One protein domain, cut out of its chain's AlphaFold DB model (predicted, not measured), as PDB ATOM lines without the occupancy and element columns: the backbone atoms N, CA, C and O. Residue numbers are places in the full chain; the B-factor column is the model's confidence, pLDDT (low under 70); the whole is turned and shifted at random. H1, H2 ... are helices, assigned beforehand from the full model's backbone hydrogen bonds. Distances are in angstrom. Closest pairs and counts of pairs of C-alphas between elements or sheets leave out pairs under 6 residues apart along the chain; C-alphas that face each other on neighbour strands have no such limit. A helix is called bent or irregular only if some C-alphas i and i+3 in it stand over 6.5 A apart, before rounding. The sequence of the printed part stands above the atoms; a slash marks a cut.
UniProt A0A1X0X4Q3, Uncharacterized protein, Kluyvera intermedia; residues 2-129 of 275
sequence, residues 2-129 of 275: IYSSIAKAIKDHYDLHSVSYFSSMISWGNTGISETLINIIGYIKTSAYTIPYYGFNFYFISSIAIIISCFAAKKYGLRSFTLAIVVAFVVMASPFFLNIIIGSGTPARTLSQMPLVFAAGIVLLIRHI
ATOM      1  N   ILE A   2      -6.502  -5.563 -33.665       43.19
ATOM      2  CA  ILE A   2      -5.435  -5.764 -34.677       43.19
ATOM      3  C   ILE A   2      -4.964  -4.434 -35.300       43.19
ATOM      4  O   ILE A   2      -3.769  -4.162 -35.343       43.19
ATOM      5  N   TYR A   3      -5.897  -3.559 -35.695       45.28
ATOM      6  CA  TYR A   3      -5.565  -2.241 -36.257       45.28
ATOM      7  C   TYR A   3      -4.807  -1.346 -35.266       45.28
ATOM      8  O   TYR A   3      -3.813  -0.725 -35.627       45.28
ATOM      9  N   SER A   4      -5.230  -1.324 -33.997       49.16
ATOM     10  CA  SER A   4      -4.550  -0.565 -32.943       49.16
ATOM     11  C   SER A   4      -3.129  -1.073 -32.693       49.16
ATOM     12  O   SER A   4      -2.243  -0.261 -32.462       49.16
ATOM     13  N   SER A   5      -2.893  -2.385 -32.794       60.31
ATOM     14  CA  SER A   5      -1.558  -2.971 -32.633       60.31
ATOM     15  C   SER A   5      -0.640  -2.674 -33.820       60.31
ATOM     16  O   SER A   5       0.512  -2.315 -33.608       60.31
ATOM     17  N   ILE A   6      -1.147  -2.741 -35.058       61.00
ATOM     18  CA  ILE A   6      -0.374  -2.397 -36.267       61.00
ATOM     19  C   ILE A   6      -0.065  -0.897 -36.301       61.00
ATOM     20  O   ILE A   6       1.075  -0.501 -36.530       61.00
ATOM     21  N   ALA A   7      -1.056  -0.051 -36.009       53.12
ATOM     22  CA  ALA A   7      -0.861   1.391 -35.939       53.12
ATOM     23  C   ALA A   7       0.128   1.776 -34.831       53.12
ATOM     24  O   ALA A   7       0.900   2.706 -35.020       53.12
ATOM     25  N   LYS A   8       0.129   1.071 -33.692       64.12
ATOM     26  CA  LYS A   8       1.102   1.281 -32.613       64.12
ATOM     27  C   LYS A   8       2.514   0.850 -33.027       64.12
ATOM     28  O   LYS A   8       3.432   1.639 -32.875       64.12
ATOM     29  N   ALA A   9       2.668  -0.314 -33.659       69.69
ATOM     30  CA  ALA A   9       3.965  -0.787 -34.148       69.69
ATOM     31  C   ALA A   9       4.596   0.149 -35.198       69.69
ATOM     32  O   ALA A   9       5.796   0.392 -35.167       69.69
ATOM     33  N   ILE A  10       3.788   0.712 -36.103       64.81
ATOM     34  CA  ILE A  10       4.262   1.702 -37.084       64.81
ATOM     35  C   ILE A  10       4.636   3.017 -36.384       64.81
ATOM     36  O   ILE A  10       5.665   3.602 -36.697       64.81
ATOM     37  N   LYS A  11       3.838   3.477 -35.412       66.88
ATOM     38  CA  LYS A  11       4.129   4.706 -34.653       66.88
ATOM     39  C   LYS A  11       5.433   4.609 -33.869       66.88
ATOM     40  O   LYS A  11       6.227   5.538 -33.940       66.88
ATOM     41  N   ASP A  12       5.648   3.483 -33.194       70.94
ATOM     42  CA  ASP A  12       6.848   3.231 -32.396       70.94
ATOM     43  C   ASP A  12       8.098   3.103 -33.292       70.94
ATOM     44  O   ASP A  12       9.189   3.481 -32.883       70.94
ATOM     45  N   HIS A  13       7.953   2.619 -34.534       74.94
ATOM     46  CA  HIS A  13       9.070   2.501 -35.481       74.94
ATOM     47  C   HIS A  13       9.488   3.836 -36.122       74.94
ATOM     48  O   HIS A  13      10.663   4.018 -36.427       74.94
ATOM     49  N   TYR A  14       8.543   4.759 -36.336       72.19
ATOM     50  CA  TYR A  14       8.789   6.055 -36.992       72.19
ATOM     51  C   TYR A  14       8.836   7.249 -36.021       72.19
ATOM     52  O   TYR A  14       8.854   8.390 -36.479       72.19
ATOM     53  N   ASP A  15       8.829   6.998 -34.708       57.97
ATOM     54  CA  ASP A  15       8.852   8.011 -33.637       57.97
ATOM     55  C   ASP A  15       7.775   9.106 -33.811       57.97
ATOM     56  O   ASP A  15       7.969  10.304 -33.596       57.97
ATOM     57  N   LEU A  16       6.594   8.684 -34.279       55.44
ATOM     58  CA  LEU A  16       5.485   9.585 -34.580       55.44
ATOM     59  C   LEU A  16       4.686   9.863 -33.304       55.44
ATOM     60  O   LEU A  16       3.795   9.090 -32.932       55.44
ATOM     61  N   HIS A  17       4.956  11.000 -32.658       50.97
ATOM     62  CA  HIS A  17       4.104  11.521 -31.588       50.97
ATOM     63  C   HIS A  17       2.650  11.640 -32.076       50.97
ATOM     64  O   HIS A  17       2.362  12.101 -33.181       50.97
ATOM     65  N   SER A  18       1.724  11.140 -31.255       45.69
ATOM     66  CA  SER A  18       0.322  10.877 -31.585       45.69
ATOM     67  C   SER A  18      -0.349  11.951 -32.447       45.69
ATOM     68  O   SER A  18      -0.629  13.057 -31.986       45.69
ATOM     69  N   VAL A  19      -0.764  11.571 -33.655       48.00
ATOM     70  CA  VAL A  19      -1.781  12.317 -34.399       48.00
ATOM     71  C   VAL A  19      -3.142  12.025 -33.747       48.00
ATOM     72  O   VAL A  19      -3.830  11.071 -34.116       48.00
ATOM     73  N   SER A  20      -3.499  12.836 -32.742       57.44
ATOM     74  CA  SER A  20      -4.771  12.820 -31.986       57.44
ATOM     75  C   SER A  20      -6.012  12.644 -32.882       57.44
ATOM     76  O   SER A  20      -6.964  11.953 -32.519       57.44
ATOM     77  N   TYR A  21      -5.947  13.185 -34.099       57.09
ATOM     78  CA  TYR A  21      -7.023  13.193 -35.087       57.09
ATOM     79  C   TYR A  21      -7.576  11.808 -35.456       57.09
ATOM     80  O   TYR A  21      -8.783  11.638 -35.558       57.09
ATOM     81  N   PHE A  22      -6.725  10.796 -35.655       59.12
ATOM     82  CA  PHE A  22      -7.219   9.467 -36.046       59.12
ATOM     83  C   PHE A  22      -7.732   8.664 -34.855       59.12
ATOM     84  O   PHE A  22      -8.669   7.885 -35.002       59.12
ATOM     85  N   SER A  23      -7.133   8.841 -33.675       63.78
ATOM     86  CA  SER A  23      -7.623   8.199 -32.452       63.78
ATOM     87  C   SER A  23      -8.970   8.758 -32.010       63.78
ATOM     88  O   SER A  23      -9.799   7.983 -31.550       63.78
ATOM     89  N   SER A  24      -9.212  10.062 -32.192       66.00
ATOM     90  CA  SER A  24     -10.501  10.683 -31.863       66.00
ATOM     91  C   SER A  24     -11.624  10.275 -32.817       66.00
ATOM     92  O   SER A  24     -12.792  10.340 -32.449       66.00
ATOM     93  N   MET A  25     -11.288   9.813 -34.024       69.94
ATOM     94  CA  MET A  25     -12.275   9.326 -34.987       69.94
ATOM     95  C   MET A  25     -12.773   7.910 -34.698       69.94
ATOM     96  O   MET A  25     -13.861   7.565 -35.152       69.94
ATOM     97  N   ILE A  26     -12.010   7.080 -33.980       78.81
ATOM     98  CA  ILE A  26     -12.391   5.684 -33.729       78.81
ATOM     99  C   ILE A  26     -13.478   5.640 -32.652       78.81
ATOM    100  O   ILE A  26     -13.234   5.970 -31.492       78.81
ATOM    101  N   SER A  27     -14.672   5.181 -33.024       80.19
ATOM    102  CA  SER A  27     -15.798   5.033 -32.090       80.19
ATOM    103  C   SER A  27     -15.853   3.647 -31.448       80.19
ATOM    104  O   SER A  27     -16.333   3.504 -30.324       80.19
ATOM    105  N   TRP A  28     -15.308   2.622 -32.111       78.38
ATOM    106  CA  TRP A  28     -15.297   1.262 -31.570       78.38
ATOM    107  C   TRP A  28     -14.569   1.181 -30.225       78.38
ATOM    108  O   TRP A  28     -13.374   1.457 -30.140       78.38
ATOM    109  N   GLY A  29     -15.289   0.743 -29.188       73.44
ATOM    110  CA  GLY A  29     -14.767   0.609 -27.825       73.44
ATOM    111  C   GLY A  29     -14.847   1.885 -26.982       73.44
ATOM    112  O   GLY A  29     -14.629   1.800 -25.778       73.44
ATOM    113  N   ASN A  30     -15.202   3.024 -27.585       75.56
ATOM    114  CA  ASN A  30     -15.448   4.292 -26.892       75.56
ATOM    115  C   ASN A  30     -16.950   4.567 -26.713       75.56
ATOM    116  O   ASN A  30     -17.353   5.188 -25.735       75.56
ATOM    117  N   THR A  31     -17.780   4.080 -27.639       77.50
ATOM    118  CA  THR A  31     -19.247   4.147 -27.579       77.50
ATOM    119  C   THR A  31     -19.863   2.747 -27.609       77.50
ATOM    120  O   THR A  31     -19.191   1.747 -27.893       77.50
ATOM    121  N   GLY A  32     -21.159   2.647 -27.295       85.31
ATOM    122  CA  GLY A  32     -21.880   1.376 -27.352       85.31
ATOM    123  C   GLY A  32     -21.855   0.767 -28.761       85.31
ATOM    124  O   GLY A  32     -21.919   1.476 -29.767       85.31
ATOM    125  N   ILE A  33     -21.794  -0.566 -28.857       85.00
ATOM    126  CA  ILE A  33     -21.771  -1.282 -30.149       85.00
ATOM    127  C   ILE A  33     -23.022  -0.961 -30.982       85.00
ATOM    128  O   ILE A  33     -22.920  -0.703 -32.181       85.00
ATOM    129  N   SER A  34     -24.198  -0.950 -30.351       86.56
ATOM    130  CA  SER A  34     -25.471  -0.625 -31.008       86.56
ATOM    131  C   SER A  34     -25.479   0.801 -31.554       86.56
ATOM    132  O   SER A  34     -25.859   1.022 -32.701       86.56
ATOM    133  N   GLU A  35     -25.006   1.755 -30.760       85.50
ATOM    134  CA  GLU A  35     -24.896   3.162 -31.136       85.50
ATOM    135  C   GLU A  35     -23.922   3.360 -32.303       85.50
ATOM    136  O   GLU A  35     -24.242   4.038 -33.276       85.50
ATOM    137  N   THR A  36     -22.775   2.678 -32.269       85.62
ATOM    138  CA  THR A  36     -21.792   2.689 -33.361       85.62
ATOM    139  C   THR A  36     -22.410   2.187 -34.668       85.62
ATOM    140  O   THR A  36     -22.268   2.820 -35.713       85.62
ATOM    141  N   LEU A  37     -23.161   1.083 -34.622       86.62
ATOM    142  CA  LEU A  37     -23.851   0.545 -35.798       86.62
ATOM    143  C   LEU A  37     -24.931   1.496 -36.327       86.62
ATOM    144  O   LEU A  37     -25.016   1.699 -37.539       86.62
ATOM    145  N   ILE A  38     -25.726   2.104 -35.441       87.50
ATOM    146  CA  ILE A  38     -26.735   3.105 -35.817       87.50
ATOM    147  C   ILE A  38     -26.066   4.299 -36.503       87.50
ATOM    148  O   ILE A  38     -26.541   4.739 -37.550       87.50
ATOM    149  N   ASN A  39     -24.934   4.771 -35.978       85.81
ATOM    150  CA  ASN A  39     -24.181   5.884 -36.547       85.81
ATOM    151  C   ASN A  39     -23.617   5.551 -37.934       85.81
ATOM    152  O   ASN A  39     -23.762   6.353 -38.857       85.81
ATOM    153  N   ILE A  40     -23.049   4.355 -38.125       88.44
ATOM    154  CA  ILE A  40     -22.565   3.898 -39.439       88.44
ATOM    155  C   ILE A  40     -23.721   3.831 -40.444       88.44
ATOM    156  O   ILE A  40     -23.628   4.384 -41.540       88.44
ATOM    157  N   ILE A  41     -24.823   3.165 -40.087       87.56
ATOM    158  CA  ILE A  41     -25.976   3.000 -40.984       87.56
ATOM    159  C   ILE A  41     -26.595   4.364 -41.307       87.56
ATOM    160  O   ILE A  41     -26.910   4.645 -42.466       87.56
ATOM    161  N   GLY A  42     -26.728   5.231 -40.301       86.88
ATOM    162  CA  GLY A  42     -27.205   6.601 -40.449       86.88
ATOM    163  C   GLY A  42     -26.316   7.426 -41.378       86.88
ATOM    164  O   GLY A  42     -26.832   8.123 -42.256       86.88
ATOM    165  N   TYR A  43     -24.995   7.285 -41.257       86.81
ATOM    166  CA  TYR A  43     -24.029   7.936 -42.136       86.81
ATOM    167  C   TYR A  43     -24.149   7.443 -43.582       86.81
ATOM    168  O   TYR A  43     -24.242   8.268 -44.492       86.81
ATOM    169  N   ILE A  44     -24.210   6.124 -43.810       86.75
ATOM    170  CA  ILE A  44     -24.364   5.542 -45.154       86.75
ATOM    171  C   ILE A  44     -25.671   6.024 -45.785       86.75
ATOM    172  O   ILE A  44     -25.674   6.512 -46.914       86.75
ATOM    173  N   LYS A  45     -26.785   5.943 -45.048       85.69
ATOM    174  CA  LYS A  45     -28.104   6.375 -45.528       85.69
ATOM    175  C   LYS A  45     -28.105   7.855 -45.900       85.69
ATOM    176  O   LYS A  45     -28.552   8.219 -46.987       85.69
ATOM    177  N   THR A  46     -27.578   8.698 -45.017       84.25
ATOM    178  CA  THR A  46     -27.554  10.146 -45.234       84.25
ATOM    179  C   THR A  46     -26.663  10.507 -46.414       84.25
ATOM    180  O   THR A  46     -27.103  11.235 -47.301       84.25
ATOM    181  N   SER A  47     -25.449   9.954 -46.459       80.69
ATOM    182  CA  SER A  47     -24.429  10.285 -47.459       80.69
ATOM    183  C   SER A  47     -24.733   9.734 -48.849       80.69
ATOM    184  O   SER A  47     -24.295  10.325 -49.832       80.69
ATOM    185  N   ALA A  48     -25.462   8.619 -48.949       78.38
ATOM    186  CA  ALA A  48     -25.771   7.980 -50.226       78.38
ATOM    187  C   ALA A  48     -27.181   8.284 -50.761       78.38
ATOM    188  O   ALA A  48     -27.367   8.254 -51.975       78.38
ATOM    189  N   TYR A  49     -28.168   8.556 -49.896       75.75
ATOM    190  CA  TYR A  49     -29.580   8.589 -50.310       75.75
ATOM    191  C   TYR A  49     -30.363   9.821 -49.853       75.75
ATOM    192  O   TYR A  49     -31.189  10.312 -50.613       75.75
ATOM    193  N   THR A  50     -30.166  10.310 -48.624       76.44
ATOM    194  CA  THR A  50     -31.007  11.405 -48.099       76.44
ATOM    195  C   THR A  50     -30.521  12.765 -48.564       76.44
ATOM    196  O   THR A  50     -31.305  13.573 -49.049       76.44
ATOM    197  N   ILE A  51     -29.226  13.024 -48.420       72.81
ATOM    198  CA  ILE A  51     -28.613  14.263 -48.877       72.81
ATOM    199  C   ILE A  51     -27.232  13.853 -49.404       72.81
ATOM    200  O   ILE A  51     -26.282  13.778 -48.625       72.81
ATOM    201  N   PRO A  52     -27.119  13.467 -50.682       77.56
ATOM    202  CA  PRO A  52     -25.876  12.937 -51.218       77.56
ATOM    203  C   PRO A  52     -24.794  14.016 -51.330       77.56
ATOM    204  O   PRO A  52     -25.087  15.194 -51.544       77.56
ATOM    205  N   TYR A  53     -23.529  13.614 -51.192       81.31
ATOM    206  CA  TYR A  53     -22.407  14.470 -51.588       81.31
ATOM    207  C   TYR A  53     -22.441  14.747 -53.094       81.31
ATOM    208  O   TYR A  53     -23.089  14.028 -53.862       81.31
ATOM    209  N   TYR A  54     -21.752  15.797 -53.535       79.25
ATOM    210  CA  TYR A  54     -21.732  16.153 -54.951       79.25
ATOM    211  C   TYR A  54     -21.280  14.962 -55.817       79.25
ATOM    212  O   TYR A  54     -20.235  14.363 -55.580       79.25
ATOM    213  N   GLY A  55     -22.108  14.576 -56.792       76.12
ATOM    214  CA  GLY A  55     -21.864  13.415 -57.659       76.12
ATOM    215  C   GLY A  55     -22.293  12.053 -57.091       76.12
ATOM    216  O   GLY A  55     -22.290  11.070 -57.825       76.12
ATOM    217  N   PHE A  56     -22.751  11.948 -55.839       80.44
ATOM    218  CA  PHE A  56     -23.134  10.652 -55.250       80.44
ATOM    219  C   PHE A  56     -24.461  10.087 -55.768       80.44
ATOM    220  O   PHE A  56     -24.773   8.926 -55.518       80.44
ATOM    221  N   ASN A  57     -25.208  10.845 -56.572       77.88
ATOM    222  CA  ASN A  57     -26.415  10.360 -57.250       77.88
ATOM    223  C   ASN A  57     -26.142   9.133 -58.144       77.88
ATOM    224  O   ASN A  57     -27.034   8.308 -58.352       77.88
ATOM    225  N   PHE A  58     -24.905   8.955 -58.626       80.81
ATOM    226  CA  PHE A  58     -24.500   7.753 -59.362       80.81
ATOM    227  C   PHE A  58     -24.540   6.477 -58.515       80.81
ATOM    228  O   PHE A  58     -24.688   5.385 -59.070       80.81
ATOM    229  N   TYR A  59     -24.485   6.590 -57.185       84.88
ATOM    230  CA  TYR A  59     -24.623   5.448 -56.288       84.88
ATOM    231  C   TYR A  59     -26.006   4.809 -56.428       84.88
ATOM    232  O   TYR A  59     -26.105   3.593 -56.554       84.88
ATOM    233  N   PHE A  60     -27.067   5.616 -56.532       85.12
ATOM    234  CA  PHE A  60     -28.429   5.120 -56.745       85.12
ATOM    235  C   PHE A  60     -28.580   4.373 -58.081       85.12
ATOM    236  O   PHE A  60     -29.146   3.279 -58.124       85.12
ATOM    237  N   ILE A  61     -28.019   4.921 -59.164       84.75
ATOM    238  CA  ILE A  61     -28.014   4.272 -60.488       84.75
ATOM    239  C   ILE A  61     -27.268   2.932 -60.421       84.75
ATOM    240  O   ILE A  61     -27.736   1.923 -60.954       84.75
ATOM    241  N   SER A  62     -26.139   2.906 -59.713       87.94
ATOM    242  CA  SER A  62     -25.326   1.702 -59.518       87.94
ATOM    243  C   SER A  62     -26.073   0.635 -58.715       87.94
ATOM    244  O   SER A  62     -26.060  -0.532 -59.107       87.94
ATOM    245  N   SER A  63     -26.803   1.029 -57.662       88.81
ATOM    246  CA  SER A  63     -27.683   0.134 -56.900       88.81
ATOM    247  C   SER A  63     -28.698  -0.559 -57.809       88.81
ATOM    248  O   SER A  63     -28.829  -1.782 -57.768       88.81
ATOM    249  N   ILE A  64     -29.389   0.200 -58.667       89.06
ATOM    250  CA  ILE A  64     -30.393  -0.346 -59.595       89.06
ATOM    251  C   ILE A  64     -29.747  -1.331 -60.573       89.06
ATOM    252  O   ILE A  64     -30.250  -2.441 -60.759       89.06
ATOM    253  N   ALA A  65     -28.618  -0.957 -61.172       88.56
ATOM    254  CA  ALA A  65     -27.912  -1.792 -62.138       88.56
ATOM    255  C   ALA A  65     -27.457  -3.136 -61.550       88.56
ATOM    256  O   ALA A  65     -27.583  -4.194 -62.183       88.56
ATOM    257  N   ILE A  66     -26.960  -3.098 -60.315       89.75
ATOM    258  CA  ILE A  66     -26.539  -4.282 -59.572       89.75
ATOM    259  C   ILE A  66     -27.749  -5.157 -59.235       89.75
ATOM    260  O   ILE A  66     -27.697  -6.364 -59.461       89.75
ATOM    261  N   ILE A  67     -28.866  -4.572 -58.788       90.88
ATOM    262  CA  ILE A  67     -30.106  -5.311 -58.506       90.88
ATOM    263  C   ILE A  67     -30.614  -6.034 -59.763       90.88
ATOM    264  O   ILE A  67     -30.897  -7.233 -59.706       90.88
ATOM    265  N   ILE A  68     -30.677  -5.345 -60.908       90.31
ATOM    266  CA  ILE A  68     -31.076  -5.944 -62.195       90.31
ATOM    267  C   ILE A  68     -30.149  -7.108 -62.551       90.31
ATOM    268  O   ILE A  68     -30.612  -8.185 -62.931       90.31
ATOM    269  N   SER A  69     -28.839  -6.926 -62.378       87.88
ATOM    270  CA  SER A  69     -27.842  -7.958 -62.674       87.88
ATOM    271  C   SER A  69     -27.961  -9.175 -61.756       87.88
ATOM    272  O   SER A  69     -27.864 -10.307 -62.234       87.88
ATOM    273  N   CYS A  70     -28.261  -8.973 -60.470       90.56
ATOM    274  CA  CYS A  70     -28.572 -10.051 -59.535       90.56
ATOM    275  C   CYS A  70     -29.820 -10.824 -59.976       90.56
ATOM    276  O   CYS A  70     -29.786 -12.048 -60.053       90.56
ATOM    277  N   PHE A  71     -30.915 -10.146 -60.333       90.50
ATOM    278  CA  PHE A  71     -32.115 -10.833 -60.824       90.50
ATOM    279  C   PHE A  71     -31.867 -11.581 -62.136       90.50
ATOM    280  O   PHE A  71     -32.320 -12.717 -62.283       90.50
ATOM    281  N   ALA A  72     -31.091 -11.002 -63.051       87.81
ATOM    282  CA  ALA A  72     -30.690 -11.663 -64.285       87.81
ATOM    283  C   ALA A  72     -29.844 -12.921 -64.029       87.81
ATOM    284  O   ALA A  72     -29.903 -13.858 -64.824       87.81
ATOM    285  N   ALA A  73     -29.098 -12.985 -62.917       88.38
ATOM    286  CA  ALA A  73     -28.305 -14.153 -62.545       88.38
ATOM    287  C   ALA A  73     -29.157 -15.378 -62.162       88.38
ATOM    288  O   ALA A  73     -28.668 -16.503 -62.273       88.38
ATOM    289  N   LYS A  74     -30.440 -15.196 -61.797       89.81
ATOM    290  CA  LYS A  74     -31.361 -16.305 -61.475       89.81
ATOM    291  C   LYS A  74     -31.490 -17.321 -62.607       89.81
ATOM    292  O   LYS A  74     -31.625 -18.511 -62.339       89.81
ATOM    293  N   LYS A  75     -31.394 -16.873 -63.865       90.50
ATOM    294  CA  LYS A  75     -31.481 -17.758 -65.039       90.50
ATOM    295  C   LYS A  75     -30.329 -18.769 -65.128       90.50
ATOM    296  O   LYS A  75     -30.444 -19.751 -65.845       90.50
ATOM    297  N   TYR A  76     -29.237 -18.533 -64.397       89.88
ATOM    298  CA  TYR A  76     -28.071 -19.416 -64.316       89.88
ATOM    299  C   TYR A  76     -28.059 -20.264 -63.029       89.88
ATOM    300  O   TYR A  76     -27.013 -20.794 -62.649       89.88
ATOM    301  N   GLY A  77     -29.196 -20.366 -62.332       92.88
ATOM    302  CA  GLY A  77     -29.370 -21.194 -61.140       92.88
ATOM    303  C   GLY A  77     -29.085 -20.486 -59.811       92.88
ATOM    304  O   GLY A  77     -28.551 -19.375 -59.751       92.88
ATOM    305  N   LEU A  78     -29.446 -21.163 -58.713       91.31
ATOM    306  CA  LEU A  78     -29.412 -20.606 -57.358       91.31
ATOM    307  C   LEU A  78     -27.995 -20.223 -56.907       91.31
ATOM    308  O   LEU A  78     -27.806 -19.156 -56.333       91.31
ATOM    309  N   ARG A  79     -26.984 -21.042 -57.227       91.00
ATOM    310  CA  ARG A  79     -25.581 -20.767 -56.868       91.00
ATOM    311  C   ARG A  79     -25.078 -19.455 -57.480       91.00
ATOM    312  O   ARG A  79     -24.457 -18.656 -56.785       91.00
ATOM    313  N   SER A  80     -25.378 -19.225 -58.757       87.56
ATOM    314  CA  SER A  80     -25.021 -17.998 -59.479       87.56
ATOM    315  C   SER A  80     -25.747 -16.780 -58.907       87.56
ATOM    316  O   SER A  80     -25.146 -15.721 -58.756       87.56
ATOM    317  N   PHE A  81     -27.020 -16.940 -58.534       89.81
ATOM    318  CA  PHE A  81     -27.807 -15.895 -57.883       89.81
ATOM    319  C   PHE A  81     -27.239 -15.504 -56.511       89.81
ATOM    320  O   PHE A  81     -27.020 -14.322 -56.253       89.81
ATOM    321  N   THR A  82     -26.942 -16.483 -55.651       90.06
ATOM    322  CA  THR A  82     -26.361 -16.233 -54.325       90.06
ATOM    323  C   THR A  82     -24.994 -15.565 -54.434       90.06
ATOM    324  O   THR A  82     -24.738 -14.587 -53.735       90.06
ATOM    325  N   LEU A  83     -24.133 -16.033 -55.344       89.50
ATOM    326  CA  LEU A  83     -22.823 -15.420 -55.565       89.50
ATOM    327  C   LEU A  83     -22.952 -13.975 -56.065       89.50
ATOM    328  O   LEU A  83     -22.233 -13.103 -55.580       89.50
ATOM    329  N   ALA A  84     -23.898 -13.701 -56.969       88.62
ATOM    330  CA  ALA A  84     -24.163 -12.345 -57.444       88.62
ATOM    331  C   ALA A  84     -24.594 -11.411 -56.301       88.62
ATOM    332  O   ALA A  84     -24.090 -10.294 -56.221       88.62
ATOM    333  N   ILE A  85     -25.448 -11.875 -55.380       91.00
ATOM    334  CA  ILE A  85     -25.861 -11.101 -54.195       91.00
ATOM    335  C   ILE A  85     -24.670 -10.807 -53.277       91.00
ATOM    336  O   ILE A  85     -24.521  -9.676 -52.818       91.00
ATOM    337  N   VAL A  86     -23.818 -11.800 -53.007       90.81
ATOM    338  CA  VAL A  86     -22.647 -11.612 -52.133       90.81
ATOM    339  C   VAL A  86     -21.687 -10.588 -52.737       90.81
ATOM    340  O   VAL A  86     -21.283  -9.650 -52.054       90.81
ATOM    341  N   VAL A  87     -21.368 -10.715 -54.028       88.25
ATOM    342  CA  VAL A  87     -20.496  -9.760 -54.729       88.25
ATOM    343  C   VAL A  87     -21.124  -8.368 -54.761       88.25
ATOM    344  O   VAL A  87     -20.444  -7.391 -54.462       88.25
ATOM    345  N   ALA A  88     -22.422  -8.271 -55.058       89.06
ATOM    346  CA  ALA A  88     -23.169  -7.017 -55.029       89.06
ATOM    347  C   ALA A  88     -23.063  -6.315 -53.672       89.06
ATOM    348  O   ALA A  88     -22.776  -5.121 -53.616       89.06
ATOM    349  N   PHE A  89     -23.253  -7.059 -52.581       88.75
ATOM    350  CA  PHE A  89     -23.139  -6.522 -51.231       88.75
ATOM    351  C   PHE A  89     -21.727  -6.003 -50.945       88.75
ATOM    352  O   PHE A  89     -21.578  -4.878 -50.479       88.75
ATOM    353  N   VAL A  90     -20.691  -6.780 -51.276       88.38
ATOM    354  CA  VAL A  90     -19.287  -6.386 -51.067       88.38
ATOM    355  C   VAL A  90     -18.936  -5.133 -51.869       88.38
ATOM    356  O   VAL A  90     -18.355  -4.204 -51.316       88.38
ATOM    357  N   VAL A  91     -19.319  -5.076 -53.148       88.12
ATOM    358  CA  VAL A  91     -19.052  -3.919 -54.016       88.12
ATOM    359  C   VAL A  91     -19.745  -2.671 -53.476       88.12
ATOM    360  O   VAL A  91     -19.099  -1.637 -53.333       88.12
ATOM    361  N   MET A  92     -21.021  -2.766 -53.100       87.75
ATOM    362  CA  MET A  92     -21.779  -1.628 -52.572       87.75
ATOM    363  C   MET A  92     -21.294  -1.180 -51.190       87.75
ATOM    364  O   MET A  92     -21.274   0.011 -50.897       87.75
ATOM    365  N   ALA A  93     -20.858  -2.110 -50.343       87.25
ATOM    366  CA  ALA A  93     -20.312  -1.787 -49.030       87.25
ATOM    367  C   ALA A  93     -18.874  -1.244 -49.095       87.25
ATOM    368  O   ALA A  93     -18.463  -0.532 -48.176       87.25
ATOM    369  N   SER A  94     -18.123  -1.540 -50.165       88.44
ATOM    370  CA  SER A  94     -16.692  -1.222 -50.264       88.44
ATOM    371  C   SER A  94     -16.326   0.240 -49.979       88.44
ATOM    372  O   SER A  94     -15.453   0.454 -49.133       88.44
ATOM    373  N   PRO A  95     -17.039   1.267 -50.500       86.88
ATOM    374  CA  PRO A  95     -16.695   2.660 -50.220       86.88
ATOM    375  C   PRO A  95     -16.797   3.018 -48.739       86.88
ATOM    376  O   PRO A  95     -16.179   3.975 -48.280       86.88
ATOM    377  N   PHE A  96     -17.565   2.242 -47.977       87.56
ATOM    378  CA  PHE A  96     -17.815   2.469 -46.565       87.56
ATOM    379  C   PHE A  96     -16.978   1.576 -45.653       87.56
ATOM    380  O   PHE A  96     -17.102   1.709 -44.440       87.56
ATOM    381  N   PHE A  97     -16.093   0.719 -46.173       86.56
ATOM    382  CA  PHE A  97     -15.267  -0.151 -45.327       86.56
ATOM    383  C   PHE A  97     -14.442   0.629 -44.311       86.56
ATOM    384  O   PHE A  97     -14.390   0.232 -43.151       86.56
ATOM    385  N   LEU A  98     -13.872   1.772 -44.698       83.44
ATOM    386  CA  LEU A  98     -13.141   2.617 -43.755       83.44
ATOM    387  C   LEU A  98     -14.058   3.174 -42.653       83.44
ATOM    388  O   LEU A  98     -13.711   3.092 -41.479       83.44
ATOM    389  N   ASN A  99     -15.251   3.659 -43.012       84.94
ATOM    390  CA  ASN A  99     -16.261   4.119 -42.048       84.94
ATOM    391  C   ASN A  99     -16.680   2.996 -41.090       84.94
ATOM    392  O   ASN A  99     -16.787   3.207 -39.887       84.94
ATOM    393  N   ILE A 100     -16.868   1.784 -41.618       85.38
ATOM    394  CA  ILE A 100     -17.228   0.597 -40.840       85.38
ATOM    395  C   ILE A 100     -16.093   0.212 -39.888       85.38
ATOM    396  O   ILE A 100     -16.351  -0.070 -38.725       85.38
ATOM    397  N   ILE A 101     -14.836   0.231 -40.343       82.88
ATOM    398  CA  ILE A 101     -13.663  -0.116 -39.524       82.88
ATOM    399  C   ILE A 101     -13.418   0.917 -38.421       82.88
ATOM    400  O   ILE A 101     -13.024   0.540 -37.320       82.88
ATOM    401  N   ILE A 102     -13.634   2.203 -38.699       82.50
ATOM    402  CA  ILE A 102     -13.447   3.286 -37.725       82.50
ATOM    403  C   ILE A 102     -14.642   3.369 -36.760       82.50
ATOM    404  O   ILE A 102     -14.468   3.667 -35.577       82.50
ATOM    405  N   GLY A 103     -15.843   3.052 -37.238       79.56
ATOM    406  CA  GLY A 103     -17.076   3.139 -36.461       79.56
ATOM    407  C   GLY A 103     -17.736   4.516 -36.499       79.56
ATOM    408  O   GLY A 103     -18.676   4.764 -35.752       79.56
ATOM    409  N   SER A 104     -17.261   5.418 -37.355       79.81
ATOM    410  CA  SER A 104     -17.743   6.795 -37.432       79.81
ATOM    411  C   SER A 104     -17.825   7.291 -38.871       79.81
ATOM    412  O   SER A 104     -17.286   6.681 -39.799       79.81
ATOM    413  N   GLY A 105     -18.545   8.398 -39.052       77.06
ATOM    414  CA  GLY A 105     -18.608   9.101 -40.324       77.06
ATOM    415  C   GLY A 105     -17.289   9.799 -40.636       77.06
ATOM    416  O   GLY A 105     -16.736  10.521 -39.810       77.06
ATOM    417  N   THR A 106     -16.803   9.603 -41.854       77.31
ATOM    418  CA  THR A 106     -15.565  10.204 -42.357       77.31
ATOM    419  C   THR A 106     -15.860  11.305 -43.382       77.31
ATOM    420  O   THR A 106     -16.961  11.366 -43.941       77.31
ATOM    421  N   PRO A 107     -14.906  12.212 -43.652       73.88
ATOM    422  CA  PRO A 107     -15.055  13.194 -44.723       73.88
ATOM    423  C   PRO A 107     -15.285  12.527 -46.087       73.88
ATOM    424  O   PRO A 107     -14.734  11.455 -46.351       73.88
ATOM    425  N   ALA A 108     -16.042  13.172 -46.979       74.44
ATOM    426  CA  ALA A 108     -16.418  12.597 -48.276       74.44
ATOM    427  C   ALA A 108     -15.207  12.195 -49.131       74.44
ATOM    428  O   ALA A 108     -15.235  11.151 -49.779       74.44
ATOM    429  N   ARG A 109     -14.107  12.959 -49.071       70.88
ATOM    430  CA  ARG A 109     -12.826  12.640 -49.731       70.88
ATOM    431  C   ARG A 109     -12.219  11.278 -49.373       70.88
ATOM    432  O   ARG A 109     -11.372  10.778 -50.106       70.88
ATOM    433  N   THR A 110     -12.628  10.658 -48.268       72.69
ATOM    434  CA  THR A 110     -12.151   9.316 -47.891       72.69
ATOM    435  C   THR A 110     -12.872   8.194 -48.648       72.69
ATOM    436  O   THR A 110     -12.374   7.069 -48.705       72.69
ATOM    437  N   LEU A 111     -13.990   8.503 -49.316       76.62
ATOM    438  CA  LEU A 111     -14.796   7.583 -50.123       76.62
ATOM    439  C   LEU A 111     -14.194   7.395 -51.530       76.62
ATOM    440  O   LEU A 111     -14.893   7.384 -52.542       76.62
ATOM    441  N   SER A 112     -12.871   7.232 -51.593       72.69
ATOM    442  CA  SER A 112     -12.065   7.144 -52.822       72.69
ATOM    443  C   SER A 112     -12.426   5.961 -53.726       72.69
ATOM    444  O   SER A 112     -12.122   5.975 -54.915       72.69
ATOM    445  N   GLN A 113     -13.107   4.949 -53.185       78.69
ATOM    446  CA  GLN A 113     -13.543   3.762 -53.924       78.69
ATOM    447  C   GLN A 113     -14.873   3.968 -54.674       78.69
ATOM    448  O   GLN A 113     -15.258   3.120 -55.478       78.69
ATOM    449  N   MET A 114     -15.570   5.095 -54.468       81.12
ATOM    450  CA  MET A 114     -16.852   5.390 -55.128       81.12
ATOM    451  C   MET A 114     -16.806   5.342 -56.664       81.12
ATOM    452  O   MET A 114     -17.693   4.714 -57.247       81.12
ATOM    453  N   PRO A 115     -15.794   5.914 -57.352       82.00
ATOM    454  CA  PRO A 115     -15.730   5.861 -58.812       82.00
ATOM    455  C   PRO A 115     -15.702   4.429 -59.355       82.00
ATOM    456  O   PRO A 115     -16.304   4.154 -60.390       82.00
ATOM    457  N   LEU A 116     -15.057   3.502 -58.636       81.94
ATOM    458  CA  LEU A 116     -14.999   2.094 -59.021       81.94
ATOM    459  C   LEU A 116     -16.379   1.433 -58.928       81.94
ATOM    460  O   LEU A 116     -16.785   0.731 -59.853       81.94
ATOM    461  N   VAL A 117     -17.116   1.685 -57.842       86.56
ATOM    462  CA  VAL A 117     -18.486   1.176 -57.665       86.56
ATOM    463  C   VAL A 117     -19.413   1.727 -58.746       86.56
ATOM    464  O   VAL A 117     -20.203   0.972 -59.315       86.56
ATOM    465  N   PHE A 118     -19.271   3.009 -59.091       86.56
ATOM    466  CA  PHE A 118     -20.052   3.634 -60.159       86.56
ATOM    467  C   PHE A 118     -19.742   3.032 -61.524       86.56
ATOM    468  O   PHE A 118     -20.659   2.653 -62.250       86.56
ATOM    469  N   ALA A 119     -18.459   2.885 -61.856       83.62
ATOM    470  CA  ALA A 119     -18.037   2.272 -63.107       83.62
ATOM    471  C   ALA A 119     -18.549   0.829 -63.221       83.62
ATOM    472  O   ALA A 119     -19.126   0.462 -64.244       83.62
ATOM    473  N   ALA A 120     -18.416   0.030 -62.157       84.06
ATOM    474  CA  ALA A 120     -18.918  -1.340 -62.124       84.06
ATOM    475  C   ALA A 120     -20.443  -1.396 -62.318       84.06
ATOM    476  O   ALA A 120     -20.928  -2.171 -63.143       84.06
ATOM    477  N   GLY A 121     -21.197  -0.545 -61.614       84.50
ATOM    478  CA  GLY A 121     -22.647  -0.437 -61.771       84.50
ATOM    479  C   GLY A 121     -23.056  -0.057 -63.196       84.50
ATOM    480  O   GLY A 121     -23.891  -0.727 -63.799       84.50
ATOM    481  N   ILE A 122     -22.425   0.966 -63.776       82.88
ATOM    482  CA  ILE A 122     -22.708   1.424 -65.143       82.88
ATOM    483  C   ILE A 122     -22.392   0.330 -66.171       82.88
ATOM    484  O   ILE A 122     -23.222   0.052 -67.033       82.88
ATOM    485  N   VAL A 123     -21.244  -0.346 -66.066       84.62
ATOM    486  CA  VAL A 123     -20.877  -1.449 -66.973       84.62
ATOM    487  C   VAL A 123     -21.891  -2.593 -66.890       84.62
ATOM    488  O   VAL A 123     -22.310  -3.128 -67.918       84.62
ATOM    489  N   LEU A 124     -22.330  -2.946 -65.678       83.38
ATOM    490  CA  LEU A 124     -23.358  -3.963 -65.471       83.38
ATOM    491  C   LEU A 124     -24.705  -3.564 -66.082       83.38
ATOM    492  O   LEU A 124     -25.370  -4.413 -66.672       83.38
ATOM    493  N   LEU A 125     -25.091  -2.289 -65.989       81.94
ATOM    494  CA  LEU A 125     -26.304  -1.767 -66.622       81.94
ATOM    495  C   LEU A 125     -26.223  -1.874 -68.148       81.94
ATOM    496  O   LEU A 125     -27.132  -2.407 -68.787       81.94
ATOM    497  N   ILE A 126     -25.118  -1.386 -68.717       82.31
ATOM    498  CA  ILE A 126     -24.886  -1.327 -70.162       82.31
ATOM    499  C   ILE A 126     -24.870  -2.737 -70.759       82.31
ATOM    500  O   ILE A 126     -25.434  -2.933 -71.826       82.31
ATOM    501  N   ARG A 127     -24.336  -3.744 -70.053       83.25
ATOM    502  CA  ARG A 127     -24.294  -5.142 -70.522       83.25
ATOM    503  C   ARG A 127     -25.667  -5.739 -70.873       83.25
ATOM    504  O   ARG A 127     -25.730  -6.695 -71.646       83.25
ATOM    505  N   HIS A 128     -26.759  -5.244 -70.288       81.12
ATOM    506  CA  HIS A 128     -28.109  -5.756 -70.579       81.12
ATOM    507  C   HIS A 128     -28.732  -5.157 -71.839       81.12
ATOM    508  O   HIS A 128     -29.766  -5.640 -72.307       81.12
ATOM    509  N   ILE A 129     -28.120  -4.121 -72.404       83.06
ATOM    510  CA  ILE A 129     -28.533  -3.549 -73.677       83.06
ATOM    511  C   ILE A 129     -27.989  -4.468 -74.792       83.06
ATOM    512  O   ILE A 129     -27.024  -5.205 -74.617       83.06
TER     513      ILE A 129
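AT A GLANCE: This is residues 2 to 129 of the 275 residues of an uncharacterized protein of Kluyvera intermedia (UniProt A0A1X0X4Q3). Helices H4 and H5 make a long helical hairpin that opens as a narrow V from its closed end at Gly 77, with H6 packed on it, crossing H4 steeply, and H3 set across the wide end. H1 and the short H2 lie beyond that wide end as a loose arm; H1 touches no other helix and H2 comes near H5 alone. The printed part has 128 residues with six named helices, H1 to H6 in order along the chain, and no named strand; the class is all helix, its packing part aligned and part crossed. The whole is loose, with a radius of gyration of the C-alphas of 18.0 A, and elongated, spanning 55 by 32 by 30 A.

IN THESE COORDINATES: H1, residues 2 to 13, begins at C-alpha 2 (-5.435, -5.764, -34.677) and is 16.7 A long from first to last C-alpha. H2 is residues 20 to 25, 8.8 A. H3, residues 33 to 50, measures 23.8 A and is only just irregular: C-alphas 47 and 50 are 6.7 A apart. H4, residues 57 to 76, measures 30.6 A; it is neither bent nor irregular, but only just, with C-alphas 72 and 75 6.2 A apart. H5, residues 78 to 102, is the longest at 34.8 A and begins at C-alpha 78 (-29.412, -20.606, -57.358). H5 is irregular, with C-alphas 95 and 98 7.4 A apart, and has a kink of 73 degrees near residue 96. H6, residues 114 to 126, measures 18.3 A and ends at C-alpha 126 (-24.886, -1.327, -70.162).

HOW THE PARTS SIT: H1 and H2 are apart, as are H2 and H3. H2 and H5 are close but not clearly touching, the closest C-alphas being those of Met 25 and Ile 102, 6.7 A apart. H3 touches H4 about perpendicular at 79 degrees, with residues 48 to 49 alone; the closest C-alphas, Ala 48 and Tyr 59, are 6.7 A apart. H3 and H5 only just touch, with 3 pairs of C-alphas within 8 A, Ile 40 and Ile 100 closest at 6.4 A. H4 and H5 form a helical hairpin, touching at a shallow tilt of 26 degrees, opposite ways; the C-alphas of Ala 73 and Phe 81 are closest, 5.0 A apart. H4 and H6 touch at a steep tilt of 48 degrees, the same way, the closest C-alphas being those of Ser 62 and Gly 121 at 4.1 A. H5 and H6 are a helical hairpin too, at a shallow tilt of 22 degrees, touching with residues 91 to 95 of H5 and 114 to 117 of H6 alone, closest at the C-alphas of Pro 95 and Met 114, 5.6 A. Each O i to N i+4 pair is within hydrogen-bond range in H1, H2, H3 and H6, against 12 of 16 in H4 and 17 of 21 in H5.

THE WHOLE: The C-alphas farthest apart, those of Asp 15 and Lys 75, are 57.2 A apart. The printed part has no cut; the link from H5 to H6 is long and that from H4 to H5 tight. Mean pLDDT of the printed part is 79.5, and residues 2 to 11 and 15 to 25 hold the 21 residues under 70.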